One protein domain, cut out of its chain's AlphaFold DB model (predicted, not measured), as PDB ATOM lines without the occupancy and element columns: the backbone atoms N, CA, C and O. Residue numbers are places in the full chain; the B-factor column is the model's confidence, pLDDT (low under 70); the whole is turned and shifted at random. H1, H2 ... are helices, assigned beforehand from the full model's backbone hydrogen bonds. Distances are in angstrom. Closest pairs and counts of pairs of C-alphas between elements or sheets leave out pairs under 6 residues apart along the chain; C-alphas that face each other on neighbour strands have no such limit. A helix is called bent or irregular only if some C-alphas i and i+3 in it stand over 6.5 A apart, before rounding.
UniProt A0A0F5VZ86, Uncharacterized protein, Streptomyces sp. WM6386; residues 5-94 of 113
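This is residues 5 to 94 of the 113 residues of an uncharacterized protein of Streptomyces sp. WM6386 (UniProt A0A0F5VZ86). One long helix, H4, makes the spine of an elongated shape; three shorter helices, H1, H2 and H3, pack across its residues 63 to 79, and its last part sticks out as an arm, residues 83 to 94, of which 83 to 91 belong to H4. H1 crosses H4 slantwise, while H2 and H3 cross it nearly at right angles; the link of residues 47 to 60 loops out to the end of the long axis opposite the arm, reaching Gly 56 before it turns back to H4. The printed part has 90 residues with four named helices, in the order H1, H2, H3, H4, and no named strand, and its class is all helix. The whole is loose, with a radius of gyration of the C-alphas of 15.1 A, and spans 55 by 30 by 17 A, the arm adding much of the length.

H4, residues 61 to 91, is the hub and touches the three other helices. H1, residues 5 to 16, touches residues 63 to 75 of H4 alone; the closest C-alphas are those of Pro 9 and Ala 71, 5.0 A apart. The two run the same way at a steep tilt of 42 degrees. H3, residues 40 to 46, touches residues 65 to 73 of H4 alone, about perpendicular at 79 degrees, and the closest C-alphas are those of Trp 41 and Glu 69, 4.4 A apart. H2, residues 19 to 27, touches residues 75 to 79 of H4 alone, also about perpendicular at 79 degrees, and here the closest C-alphas are those of Ala 26 and Arg 76, 5.9 A apart. The helix packing is mostly crossed: of these three pairs, 0 are at a shallow tilt. H1 and H2 are close but not clearly touching, with the closest C-alphas, those of His 16 and Val 22, 7.0 A apart, and their lines are about perpendicular at 80 degrees. H2 and H3 are close but not clearly touching, with the C-alphas of Leu 25 and Ala 43 the closest at 7.8 A, and their lines are about perpendicular at 78 degrees. H1 and H3 are apart. In H2 and H3 every backbone pair of O i to N i+4 is within hydrogen-bond range; in H1 6 of 8 such pairs are, and in H4 25 of 27.

H4, with 31 residues the longest helix, runs 45.7 A from C-alpha 61 at (212.507, 250.308, 181.405) to C-alpha 91 at (200.110, 216.405, 209.377). It is neither bent nor irregular, but only just: C-alphas 76 and 79 are 6.3 A apart. H1 runs 18.0 A over residues 5 to 16 from C-alpha 5 at (216.120, 250.709, 192.284), and it too is only just neither bent nor irregular, with C-alphas 6 and 9 at 6.3 A. H2, residues 19 to 27, measures 11.8 A, and H3, residues 40 to 46, measures 9.8 A.

The two C-alphas farthest apart are those of Gly 56 and Ala 94, at 55.7 A. Without residues 83 to 94, which stand free, the body has 78 residues and spans 36 by 24 by 16 A. The link from H1 to H2 is tight, with 2 residues; the links from H2 to H3, 12 residues, and from H3 to H4, 14 residues, are long. The printed part, residues 5 to 94, has no cut. Its mean pLDDT is 91.6, and residues 5 to 7, in H1, are under 70.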
ATOM      1  N   VAL A   5     216.451 251.962 192.989       52.31
ATOM      2  CA  VAL A   5     216.120 250.709 192.284       52.31
ATOM      3  C   VAL A   5     215.791 249.556 193.243       52.31
ATOM      4  O   VAL A   5     214.955 248.722 192.912       52.31
ATOM      5  N   LEU A   6     216.400 249.508 194.435       54.25
ATOM      6  CA  LEU A   6     216.096 248.474 195.436       54.25
ATOM      7  C   LEU A   6     214.773 248.746 196.168       54.25
ATOM      8  O   LEU A   6     214.174 247.816 196.699       54.25
ATOM      9  N   ALA A   7     214.293 249.992 196.158       62.19
ATOM     10  CA  ALA A   7     213.017 250.357 196.767       62.19
ATOM     11  C   ALA A   7     211.814 249.841 195.958       62.19
ATOM     12  O   ALA A   7     210.837 249.386 196.541       62.19
ATOM     13  N   ALA A   8     211.891 249.842 194.624       74.19
ATOM     14  CA  ALA A   8     210.751 249.498 193.770       74.19
ATOM     15  C   ALA A   8     210.203 248.060 193.968       74.19
ATOM     16  O   ALA A   8     208.986 247.903 194.077       74.19
ATOM     17  N   PRO A   9     211.034 247.002 194.084       81.88
ATOM     18  CA  PRO A   9     210.543 245.676 194.459       81.88
ATOM     19  C   PRO A   9     209.910 245.649 195.851       81.88
ATOM     20  O   PRO A   9     208.902 244.980 196.046       81.88
ATOM     21  N   ALA A  10     210.493 246.369 196.814       86.31
ATOM     22  CA  ALA A  10     209.993 246.409 198.183       86.31
ATOM     23  C   ALA A  10     208.622 247.093 198.278       86.31
ATOM     24  O   ALA A  10     207.802 246.644 199.065       86.31
ATOM     25  N   VAL A  11     208.352 248.108 197.447       89.62
ATOM     26  CA  VAL A  11     207.027 248.744 197.335       89.62
ATOM     27  C   VAL A  11     205.984 247.736 196.852       89.62
ATOM     28  O   VAL A  11     204.999 247.511 197.546       89.62
ATOM     29  N   LEU A  12     206.247 247.041 195.737       93.19
ATOM     30  CA  LEU A  12     205.330 246.010 195.228       93.19
ATOM     31  C   LEU A  12     205.082 244.895 196.245       93.19
ATOM     32  O   LEU A  12     203.970 244.386 196.354       93.19
ATOM     33  N   LEU A  13     206.123 244.488 196.974       94.44
ATOM     34  CA  LEU A  13     205.975 243.505 198.040       94.44
ATOM     35  C   LEU A  13     205.153 244.070 199.198       94.44
ATOM     36  O   LEU A  13     204.242 243.400 199.650       94.44
ATOM     37  N   ALA A  14     205.424 245.285 199.664       93.81
ATOM     38  CA  ALA A  14     204.677 245.884 200.765       93.81
ATOM     39  C   ALA A  14     203.179 246.028 200.444       93.81
ATOM     40  O   ALA A  14     202.349 245.768 201.311       93.81
ATOM     41  N   GLU A  15     202.838 246.390 199.207       94.94
ATOM     42  CA  GLU A  15     201.451 246.560 198.761       94.94
ATOM     43  C   GLU A  15     200.728 245.217 198.568       94.94
ATOM     44  O   GLU A  15     199.609 245.040 199.049       94.94
ATOM     45  N   HIS A  16     201.374 244.244 197.916       96.12
ATOM     46  CA  HIS A  16     200.714 243.011 197.463       96.12
ATOM     47  C   HIS A  16     201.041 241.764 198.292       96.12
ATOM     48  O   HIS A  16     200.615 240.655 197.957       96.12
ATOM     49  N   TRP A  17     201.788 241.899 199.390       95.44
ATOM     50  CA  TRP A  17     202.039 240.805 200.332       95.44
ATOM     51  C   TRP A  17     200.836 240.576 201.256       95.44
ATOM     52  O   TRP A  17     200.884 240.768 202.469       95.44
ATOM     53  N   ASN A  18     199.729 240.145 200.665       95.06
ATOM     54  CA  ASN A  18     198.512 239.762 201.365       95.06
ATOM     55  C   ASN A  18     197.894 238.520 200.699       95.06
ATOM     56  O   ASN A  18     198.190 238.196 199.548       95.06
ATOM     57  N   THR A  19     197.054 237.790 201.434       94.69
ATOM     58  CA  THR A  19     196.502 236.504 200.974       94.69
ATOM     59  C   THR A  19     195.660 236.636 199.706       94.69
ATOM     60  O   THR A  19     195.693 235.733 198.871       94.69
ATOM     61  N   THR A  20     194.933 237.744 199.548       95.62
ATOM     62  CA  THR A  20     194.056 237.989 198.396       95.62
ATOM     63  C   THR A  20     194.869 238.142 197.118       95.62
ATOM     64  O   THR A  20     194.680 237.376 196.174       95.62
ATOM     65  N   ASP A  21     195.833 239.059 197.111       95.81
ATOM     66  CA  ASP A  21     196.660 239.347 195.940       95.81
ATOM     67  C   ASP A  21     197.553 238.156 195.580       95.81
ATOM     68  O   ASP A  21     197.612 237.711 194.430       95.81
ATOM     69  N   VAL A  22     198.194 237.545 196.578       96.00
ATOM     70  CA  VAL A  22     198.965 236.313 196.373       96.00
ATOM     71  C   VAL A  22     198.073 235.188 195.822       96.00
ATOM     72  O   VAL A  22     198.518 234.405 194.977       96.00
ATOM     73  N   GLY A  23     196.808 235.130 196.246       94.75
ATOM     74  CA  GLY A  23     195.793 234.224 195.716       94.75
ATOM     75  C   GLY A  23     195.496 234.465 194.236       94.75
ATOM     76  O   GLY A  23     195.535 233.514 193.458       94.75
ATOM     77  N   VAL A  24     195.289 235.722 193.829       94.75
ATOM     78  CA  VAL A  24     195.075 236.107 192.421       94.75
ATOM     79  C   VAL A  24     196.266 235.694 191.553       94.75
ATOM     80  O   VAL A  24     196.097 235.025 190.533       94.75
ATOM     81  N   LEU A  25     197.492 236.017 191.978       94.75
ATOM     82  CA  LEU A  25     198.698 235.666 191.219       94.75
ATOM     83  C   LEU A  25     198.867 234.161 191.025       94.75
ATOM     84  O   LEU A  25     199.340 233.721 189.975       94.75
ATOM     85  N   ALA A  26     198.533 233.382 192.047       92.56
ATOM     86  CA  ALA A  26     198.695 231.942 192.013       92.56
ATOM     87  C   ALA A  26     197.517 231.210 191.355       92.56
ATOM     88  O   ALA A  26     197.715 230.108 190.851       92.56
ATOM     89  N   GLY A  27     196.333 231.829 191.303       91.38
ATOM     90  CA  GLY A  27     195.218 231.371 190.473       91.38
ATOM     91  C   GLY A  27     195.566 231.384 188.983       91.38
ATOM     92  O   GLY A  27     195.059 230.570 188.221       91.38
ATOM     93  N   GLY A  28     196.509 232.240 188.574       93.31
ATOM     94  CA  GLY A  28     197.079 232.206 187.230       93.31
ATOM     95  C   GLY A  28     196.179 232.811 186.155       93.31
ATOM     96  O   GLY A  28     196.504 232.680 184.977       93.31
ATOM     97  N   GLU A  29     195.107 233.505 186.537       94.44
ATOM     98  CA  GLU A  29     194.173 234.203 185.651       94.44
ATOM     99  C   GLU A  29     193.917 235.627 186.165       94.44
ATOM    100  O   GLU A  29     193.986 235.889 187.365       94.44
ATOM    101  N   ASP A  30     193.678 236.569 185.252       91.88
ATOM    102  CA  ASP A  30     193.200 237.905 185.616       91.88
ATOM    103  C   ASP A  30     191.694 237.894 185.947       91.88
ATOM    104  O   ASP A  30     191.004 236.895 185.750       91.88
ATOM    105  N   ALA A  31     191.156 239.023 186.418       87.81
ATOM    106  CA  ALA A  31     189.728 239.148 186.741       87.81
ATOM    107  C   ALA A  31     188.788 238.888 185.541       87.81
ATOM    108  O   ALA A  31     187.594 238.684 185.730       87.81
ATOM    109  N   GLY A  32     189.314 238.899 184.311       90.00
ATOM    110  CA  GLY A  32     188.588 238.560 183.089       90.00
ATOM    111  C   GLY A  32     188.766 237.106 182.640       90.00
ATOM    112  O   GLY A  32     188.452 236.807 181.490       90.00
ATOM    113  N   GLY A  33     189.319 236.225 183.483       91.75
ATOM    114  CA  GLY A  33     189.541 234.806 183.175       91.75
ATOM    115  C   GLY A  33     190.669 234.556 182.172       91.75
ATOM    116  O   GLY A  33     190.782 233.476 181.595       91.75
ATOM    117  N   ARG A  34     191.511 235.558 181.893       93.56
ATOM    118  CA  ARG A  34     192.601 235.398 180.926       93.56
ATOM    119  C   ARG A  34     193.855 234.956 181.655       93.56
ATOM    120  O   ARG A  34     194.308 235.626 182.582       93.56
ATOM    121  N   LYS A  35     194.471 233.885 181.156       95.94
ATOM    122  CA  LYS A  35     195.709 233.331 181.707       95.94
ATOM    123  C   LYS A  35     196.798 234.394 181.866       95.94
ATOM    124  O   LYS A  35     197.125 235.133 180.930       95.94
ATOM    125  N   LEU A  36     197.393 234.435 183.052       96.19
ATOM    126  CA  LEU A  36     198.521 235.291 183.367       96.19
ATOM    127  C   LEU A  36     199.779 234.807 182.626       96.19
ATOM    128  O   LEU A  36     200.067 233.606 182.593       96.19
ATOM    129  N   PRO A  37     200.574 235.729 182.057       96.19
ATOM    130  CA  PRO A  37     201.851 235.389 181.442       96.19
ATOM    131  C   PRO A  37     202.821 234.714 182.420       96.19
ATOM    132  O   PRO A  37     202.914 235.090 183.591       96.19
ATOM    133  N   SER A  38     203.637 233.784 181.921       93.56
ATOM    134  CA  SER A  38     204.682 233.130 182.722       93.56
ATOM    135  C   SER A  38     205.737 234.117 183.233       93.56
ATOM    136  O   SER A  38     206.216 233.978 184.358       93.56
ATOM    137  N   ASN A  39     206.052 235.159 182.460       96.25
ATOM    138  CA  ASN A  39     206.922 236.252 182.903       96.25
ATOM    139  C   ASN A  39     206.236 237.038 184.024       96.25
ATOM    140  O   ASN A  39     205.121 237.535 183.845       96.25
ATOM    141  N   ALA A  40     206.888 237.144 185.182       94.56
ATOM    142  CA  ALA A  40     206.285 237.743 186.364       94.56
ATOM    143  C   ALA A  40     206.011 239.236 186.162       94.56
ATOM    144  O   ALA A  40     204.905 239.685 186.442       94.56
ATOM    145  N   TRP A  41     206.944 239.977 185.561       95.94
ATOM    146  CA  TRP A  41     206.764 241.403 185.278       95.94
ATOM    147  C   TRP A  41     205.557 241.682 184.368       95.94
ATOM    148  O   TRP A  41     204.857 242.674 184.554       95.94
ATOM    149  N   MET A  42     205.266 240.795 183.409       97.25
ATOM    150  CA  MET A  42     204.096 240.939 182.533       97.25
ATOM    151  C   MET A  42     202.795 240.605 183.253       97.25
ATOM    152  O   MET A  42     201.790 241.272 183.022       97.25
ATOM    153  N   ALA A  43     202.797 239.582 184.108       97.00
ATOM    154  CA  ALA A  43     201.629 239.255 184.916       97.00
ATOM    155  C   ALA A  43     201.285 240.387 185.885       97.00
ATOM    156  O   ALA A  43     200.127 240.776 185.947       97.00
ATOM    157  N   LEU A  44     202.288 240.973 186.548       95.88
ATOM    158  CA  LEU A  44     202.097 242.150 187.395       95.88
ATOM    159  C   LEU A  44     201.463 243.305 186.612       95.88
ATOM    160  O   LEU A  44     200.401 243.792 186.988       95.88
ATOM    161  N   ARG A  45     202.026 243.664 185.450       94.94
ATOM    162  CA  ARG A  45     201.443 244.712 184.596       94.94
ATOM    163  C   ARG A  45     200.022 244.386 184.138       94.94
ATOM    164  O   ARG A  45     199.200 245.290 184.039       94.94
ATOM    165  N   ARG A  46     199.711 243.114 183.870       95.38
ATOM    166  CA  ARG A  46     198.358 242.686 183.490       95.38
ATOM    167  C   ARG A  46     197.346 242.849 184.622       95.38
ATOM    168  O   ARG A  46     196.198 243.171 184.345       95.38
ATOM    169  N   LEU A  47     197.780 242.649 185.861       94.69
ATOM    170  CA  LEU A  47     196.982 242.887 187.063       94.69
ATOM    171  C   LEU A  47     196.918 244.376 187.449       94.69
ATOM    172  O   LEU A  47     196.250 244.729 188.413       94.69
ATOM    173  N   GLY A  48     197.600 245.254 186.703       93.94
ATOM    174  CA  GLY A  48     197.709 246.679 187.020       93.94
ATOM    175  C   GLY A  48     198.715 246.989 188.131       93.94
ATOM    176  O   GLY A  48     198.825 248.136 188.545       93.94
ATOM    177  N   TRP A  49     199.473 245.994 188.598       94.69
ATOM    178  CA  TRP A  49     200.449 246.142 189.675       94.69
ATOM    179  C   TRP A  49     201.758 246.625 189.072       94.69
ATOM    180  O   TRP A  49     202.506 245.882 188.428       94.69
ATOM    181  N   THR A  50     202.003 247.918 189.208       90.12
ATOM    182  CA  THR A  50     203.141 248.587 188.592       90.12
ATOM    183  C   THR A  50     203.857 249.447 189.613       90.12
ATOM    184  O   THR A  50     203.279 249.908 190.584       90.12
ATOM    185  N   VAL A  51     205.141 249.667 189.365       88.81
ATOM    186  CA  VAL A  51     205.991 250.530 190.173       88.81
ATOM    187  C   VAL A  51     206.841 251.368 189.236       88.81
ATOM    188  O   VAL A  51     207.317 250.876 188.206       88.81
ATOM    189  N   GLY A  52     206.984 252.644 189.574       85.06
ATOM    190  CA  GLY A  52     207.834 253.593 188.873       85.06
ATOM    191  C   GLY A  52     209.103 253.903 189.664       85.06
ATOM    192  O   GLY A  52     209.187 253.597 190.856       85.06
ATOM    193  N   PRO A  53     210.113 254.501 189.018       83.31
ATOM    194  CA  PRO A  53     211.217 255.105 189.747       83.31
ATOM    195  C   PRO A  53     210.717 256.271 190.612       83.31
ATOM    196  O   PRO A  53     209.667 256.851 190.340       83.31
ATOM    197  N   ALA A  54     211.493 256.621 191.639       81.88
ATOM    198  CA  ALA A  54     211.234 257.813 192.439       81.88
ATOM    199  C   ALA A  54     211.210 259.078 191.561       81.88
ATOM    200  O   ALA A  54     211.854 259.131 190.508       81.88
ATOM    201  N   GLU A  55     210.482 260.097 192.013       83.00
ATOM    202  CA  GLU A  55     210.364 261.366 191.300       83.00
ATOM    203  C   GLU A  55     211.746 261.970 190.990       83.00
ATOM    204  O   GLU A  55     212.677 261.897 191.792       83.00
ATOM    205  N   GLY A  56     211.905 262.505 189.776       87.44
ATOM    206  CA  GLY A  56     213.177 263.053 189.291       87.44
ATOM    207  C   GLY A  56     214.228 262.010 188.883       87.44
ATOM    208  O   GLY A  56     215.250 262.378 188.303       87.44
ATOM    209  N   VAL A  57     213.996 260.711 189.109       87.56
ATOM    210  CA  VAL A  57     214.935 259.648 188.726       87.56
ATOM    211  C   VAL A  57     214.533 259.034 187.387       87.56
ATOM    212  O   VAL A  57     213.508 258.367 187.256       87.56
ATOM    213  N   LYS A  58     215.393 259.188 186.378       88.94
ATOM    214  CA  LYS A  58     215.223 258.507 185.090       88.94
ATOM    215  C   LYS A  58     215.890 257.140 185.124       88.94
ATOM    216  O   LYS A  58     217.101 257.030 185.295       88.94
ATOM    217  N   VAL A  59     215.104 256.093 184.901       88.88
ATOM    218  CA  VAL A  59     215.593 254.713 184.850       88.88
ATOM    219  C   VAL A  59     215.167 254.073 183.530       88.88
ATOM    220  O   VAL A  59     214.065 254.310 183.042       88.88
ATOM    221  N   ASN A  60     216.044 253.262 182.932       93.69
ATOM    222  CA  ASN A  60     215.691 252.483 181.747       93.69
ATOM    223  C   ASN A  60     214.604 251.443 182.089       93.69
ATOM    224  O   ASN A  60     214.707 250.756 183.106       93.69
ATOM    225  N   ASP A  61     213.609 251.267 181.212       91.25
ATOM    226  CA  ASP A  61     212.507 250.308 181.405       91.25
ATOM    227  C   ASP A  61     212.994 248.873 181.686       91.25
ATOM    228  O   ASP A  61     212.364 248.145 182.449       91.25
ATOM    229  N   ARG A  62     214.162 248.468 181.165       93.88
ATOM    230  CA  ARG A  62     214.755 247.159 181.480       93.88
ATOM    231  C   ARG A  62     214.973 246.967 182.982       93.88
ATOM    232  O   ARG A  62     214.741 245.871 183.484       93.88
ATOM    233  N   ILE A  63     215.401 248.004 183.700       91.38
ATOM    234  CA  ILE A  63     215.610 247.935 185.152       91.38
ATOM    235  C   ILE A  63     214.268 247.799 185.875       91.38
ATOM    236  O   ILE A  63     214.145 246.976 186.778       91.38
ATOM    237  N   VAL A  64     213.248 248.541 185.435       91.31
ATOM    238  CA  VAL A  64     211.888 248.449 185.990       91.31
ATOM    239  C   VAL A  64     211.327 247.041 185.787       91.31
ATOM    240  O   VAL A  64     210.801 246.444 186.724       91.31
ATOM    241  N   ARG A  65     211.512 246.455 184.598       95.00
ATOM    242  CA  ARG A  65     211.117 245.066 184.327       95.00
ATOM    243  C   ARG A  65     211.862 244.063 185.202       95.00
ATOM    244  O   ARG A  65     211.237 243.127 185.680       95.00
ATOM    245  N   MET A  66     213.158 244.255 185.459       94.56
ATOM    246  CA  MET A  66     213.901 243.389 186.386       94.56
ATOM    247  C   MET A  66     213.379 243.503 187.822       94.56
ATOM    248  O   MET A  66     213.205 242.479 188.476       94.56
ATOM    249  N   ALA A  67     213.078 244.713 188.296       91.94
ATOM    250  CA  ALA A  67     212.500 244.932 189.622       91.94
ATOM    251  C   ALA A  67     211.126 244.252 189.770       91.94
ATOM    252  O   ALA A  67     210.898 243.509 190.725       91.94
ATOM    253  N   GLN A  68     210.247 244.443 188.783       95.25
ATOM    254  CA  GLN A  68     208.939 243.786 188.708       95.25
ATOM    255  C   GLN A  68     209.074 242.258 188.644       95.25
ATOM    256  O   GLN A  68     208.337 241.540 189.312       95.25
ATOM    257  N   GLU A  69     210.036 241.742 187.876       96.38
ATOM    258  CA  GLU A  69     210.272 240.302 187.771       96.38
ATOM    259  C   GLU A  69     210.704 239.697 189.114       96.38
ATOM    260  O   GLU A  69     210.199 238.641 189.497       96.38
ATOM    261  N   GLN A  70     211.593 240.372 189.851       95.31
ATOM    262  CA  GLN A  70     212.026 239.933 191.181       95.31
ATOM    263  C   GLN A  70     210.857 239.908 192.171       95.31
ATOM    264  O   GLN A  70     210.594 238.867 192.776       95.31
ATOM    265  N   ALA A  71     210.101 241.006 192.284       95.25
ATOM    266  CA  ALA A  71     208.943 241.074 193.177       95.25
ATOM    267  C   ALA A  71     207.883 240.020 192.816       95.25
ATOM    268  O   ALA A  71     207.415 239.274 193.675       95.25
ATOM    269  N   GLY A  72     207.559 239.882 191.529       95.44
ATOM    270  CA  GLY A  72     206.540 238.942 191.069       95.44
ATOM    271  C   GLY A  72     206.912 237.473 191.302       95.44
ATOM    272  O   GLY A  72     206.046 236.668 191.644       95.44
ATOM    273  N   ARG A  73     208.195 237.100 191.181       95.38
ATOM    274  CA  ARG A  73     208.661 235.740 191.523       95.38
ATOM    275  C   ARG A  73     208.551 235.457 193.015       95.38
ATOM    276  O   ARG A  73     208.110 234.371 193.395       95.38
ATOM    277  N   VAL A  74     208.897 236.437 193.847       95.75
ATOM    278  CA  VAL A  74     208.748 236.338 195.302       95.75
ATOM    279  C   VAL A  74     207.274 236.153 195.679       95.75
ATOM    280  O   VAL A  74     206.964 235.202 196.400       95.75
ATOM    281  N   LEU A  75     206.363 236.960 195.126       95.81
ATOM    282  CA  LEU A  75     204.920 236.854 195.376       95.81
ATOM    283  C   LEU A  75     204.344 235.503 194.928       95.81
ATOM    284  O   LEU A  75     203.646 234.849 195.697       95.81
ATOM    285  N   ARG A  76     204.695 235.013 193.730       94.44
ATOM    286  CA  ARG A  76     204.236 233.687 193.263       94.44
ATOM    287  C   ARG A  76     204.706 232.542 194.150       94.44
ATOM    288  O   ARG A  76     203.967 231.586 194.359       94.44
ATOM    289  N   SER A  77     205.921 232.636 194.690       94.50
ATOM    290  CA  SER A  77     206.426 231.622 195.620       94.50
ATOM    291  C   SER A  77     205.666 231.603 196.951       94.50
ATOM    292  O   SER A  77     205.700 230.592 197.653       94.50
ATOM    293  N   ALA A  78     205.022 232.714 197.331       95.94
ATOM    294  CA  ALA A  78     204.438 232.884 198.655       95.94
ATOM    295  C   ALA A  78     203.265 231.925 198.887       95.94
ATOM    296  O   ALA A  78     203.251 231.254 199.918       95.94
ATOM    297  N   LYS A  79     202.346 231.779 197.916       93.88
ATOM    298  CA  LYS A  79     201.218 230.841 198.051       93.88
ATOM    299  C   LYS A  79     201.702 229.409 198.225       93.88
ATOM    300  O   LYS A  79     201.284 228.740 199.159       93.88
ATOM    301  N   TRP A  80     202.600 228.954 197.350       93.81
ATOM    302  CA  TRP A  80     203.110 227.586 197.423       93.81
ATOM    303  C   TRP A  80     203.775 227.306 198.774       93.81
ATOM    304  O   TRP A  80     203.472 226.297 199.403       93.81
ATOM    305  N   ARG A  81     204.615 228.226 199.273       96.19
ATOM    306  CA  ARG A  81     205.230 228.084 200.602       96.19
ATOM    307  C   ARG A  81     204.182 228.036 201.712       96.19
ATOM    308  O   ARG A  81     204.279 227.173 202.575       96.19
ATOM    309  N   ALA A  82     203.180 228.914 201.673       95.25
ATOM    310  CA  ALA A  82     202.102 228.924 202.657       95.25
ATOM    311  C   ALA A  82     201.297 227.613 202.642       95.25
ATOM    312  O   ALA A  82     201.080 227.019 203.696       95.25
ATOM    313  N   ASP A  83     200.917 227.127 201.458       94.94
ATOM    314  CA  ASP A  83     200.147 225.892 201.289       94.94
ATOM    315  C   ASP A  83     200.952 224.660 201.743       94.94
ATOM    316  O   ASP A  83     200.409 223.781 202.417       94.94
ATOM    317  N   VAL A  84     202.256 224.611 201.438       96.31
ATOM    318  CA  VAL A  84     203.162 223.553 201.914       96.31
ATOM    319  C   VAL A  84     203.300 223.600 203.432       96.31
ATOM    320  O   VAL A  84     203.116 222.574 204.082       96.31
ATOM    321  N   THR A  85     203.571 224.767 204.022       96.88
ATOM    322  CA  THR A  85     203.673 224.913 205.482       96.88
ATOM    323  C   THR A  85     202.370 224.519 206.171       96.88
ATOM    324  O   THR A  85     202.403 223.772 207.146       96.88
ATOM    325  N   ALA A  86     201.218 224.943 205.647       96.06
ATOM    326  CA  ALA A  86     199.916 224.540 206.168       96.06
ATOM    327  C   ALA A  86     199.707 223.022 206.061       96.06
ATOM    328  O   ALA A  86     199.233 222.394 207.005       96.06
ATOM    329  N   GLY A  87     200.095 222.413 204.937       96.25
ATOM    330  CA  GLY A  87     200.074 220.963 204.750       96.25
ATOM    331  C   GLY A  87     200.907 220.227 205.794       96.25
ATOM    332  O   GLY A  87     200.385 219.335 206.460       96.25
ATOM    333  N   VAL A  88     202.155 220.658 205.988       94.81
ATOM    334  CA  VAL A  88     203.058 220.107 207.003       94.81
ATOM    335  C   VAL A  88     202.429 220.226 208.384       94.81
ATOM    336  O   VAL A  88     202.279 219.205 209.046       94.81
ATOM    337  N   LEU A  89     201.986 221.422 208.789       93.94
ATOM    338  CA  LEU A  89     201.388 221.664 210.107       93.94
ATOM    339  C   LEU A  89     200.146 220.805 210.368       93.94
ATOM    340  O   LEU A  89     199.990 220.303 211.476       93.94
ATOM    341  N   ARG A  90     199.292 220.580 209.359       95.06
ATOM    342  CA  ARG A  90     198.123 219.689 209.489       95.06
ATOM    343  C   ARG A  90     198.508 218.239 209.772       95.06
ATOM    344  O   ARG A  90     197.781 217.543 210.468       95.06
ATOM    345  N   THR A  91     199.617 217.780 209.202       91.50
ATOM    346  CA  THR A  91     200.110 216.405 209.377       91.50
ATOM    347  C   THR A  91     201.121 216.263 210.509       91.50
ATOM    348  O   THR A  91     201.514 215.147 210.843       91.50
ATOM    349  N   TRP A  92     201.575 217.377 211.086       88.94
ATOM    350  CA  TRP A  92     202.683 217.393 212.025       88.94
ATOM    351  C   TRP A  92     202.264 216.764 213.358       88.94
ATOM    352  O   TRP A  92     201.339 217.267 214.002       88.94
ATOM    353  N   PRO A  93     202.938 215.695 213.818       89.44
ATOM    354  CA  PRO A  93     202.576 215.058 215.074       89.44
ATOM    355  C   PRO A  93     202.688 216.028 216.257       89.44
ATOM    356  O   PRO A  93     203.730 216.660 216.478       89.44
ATOM    357  N   ALA A  94     201.614 216.131 217.045       86.38
ATOM    358  CA  ALA A  94     201.621 216.901 218.291       86.38
ATOM    359  C   ALA A  94     202.671 216.346 219.264       86.38
ATOM    360  O   ALA A  94     203.440 217.110 219.843       86.38
TER     361      ALA A  94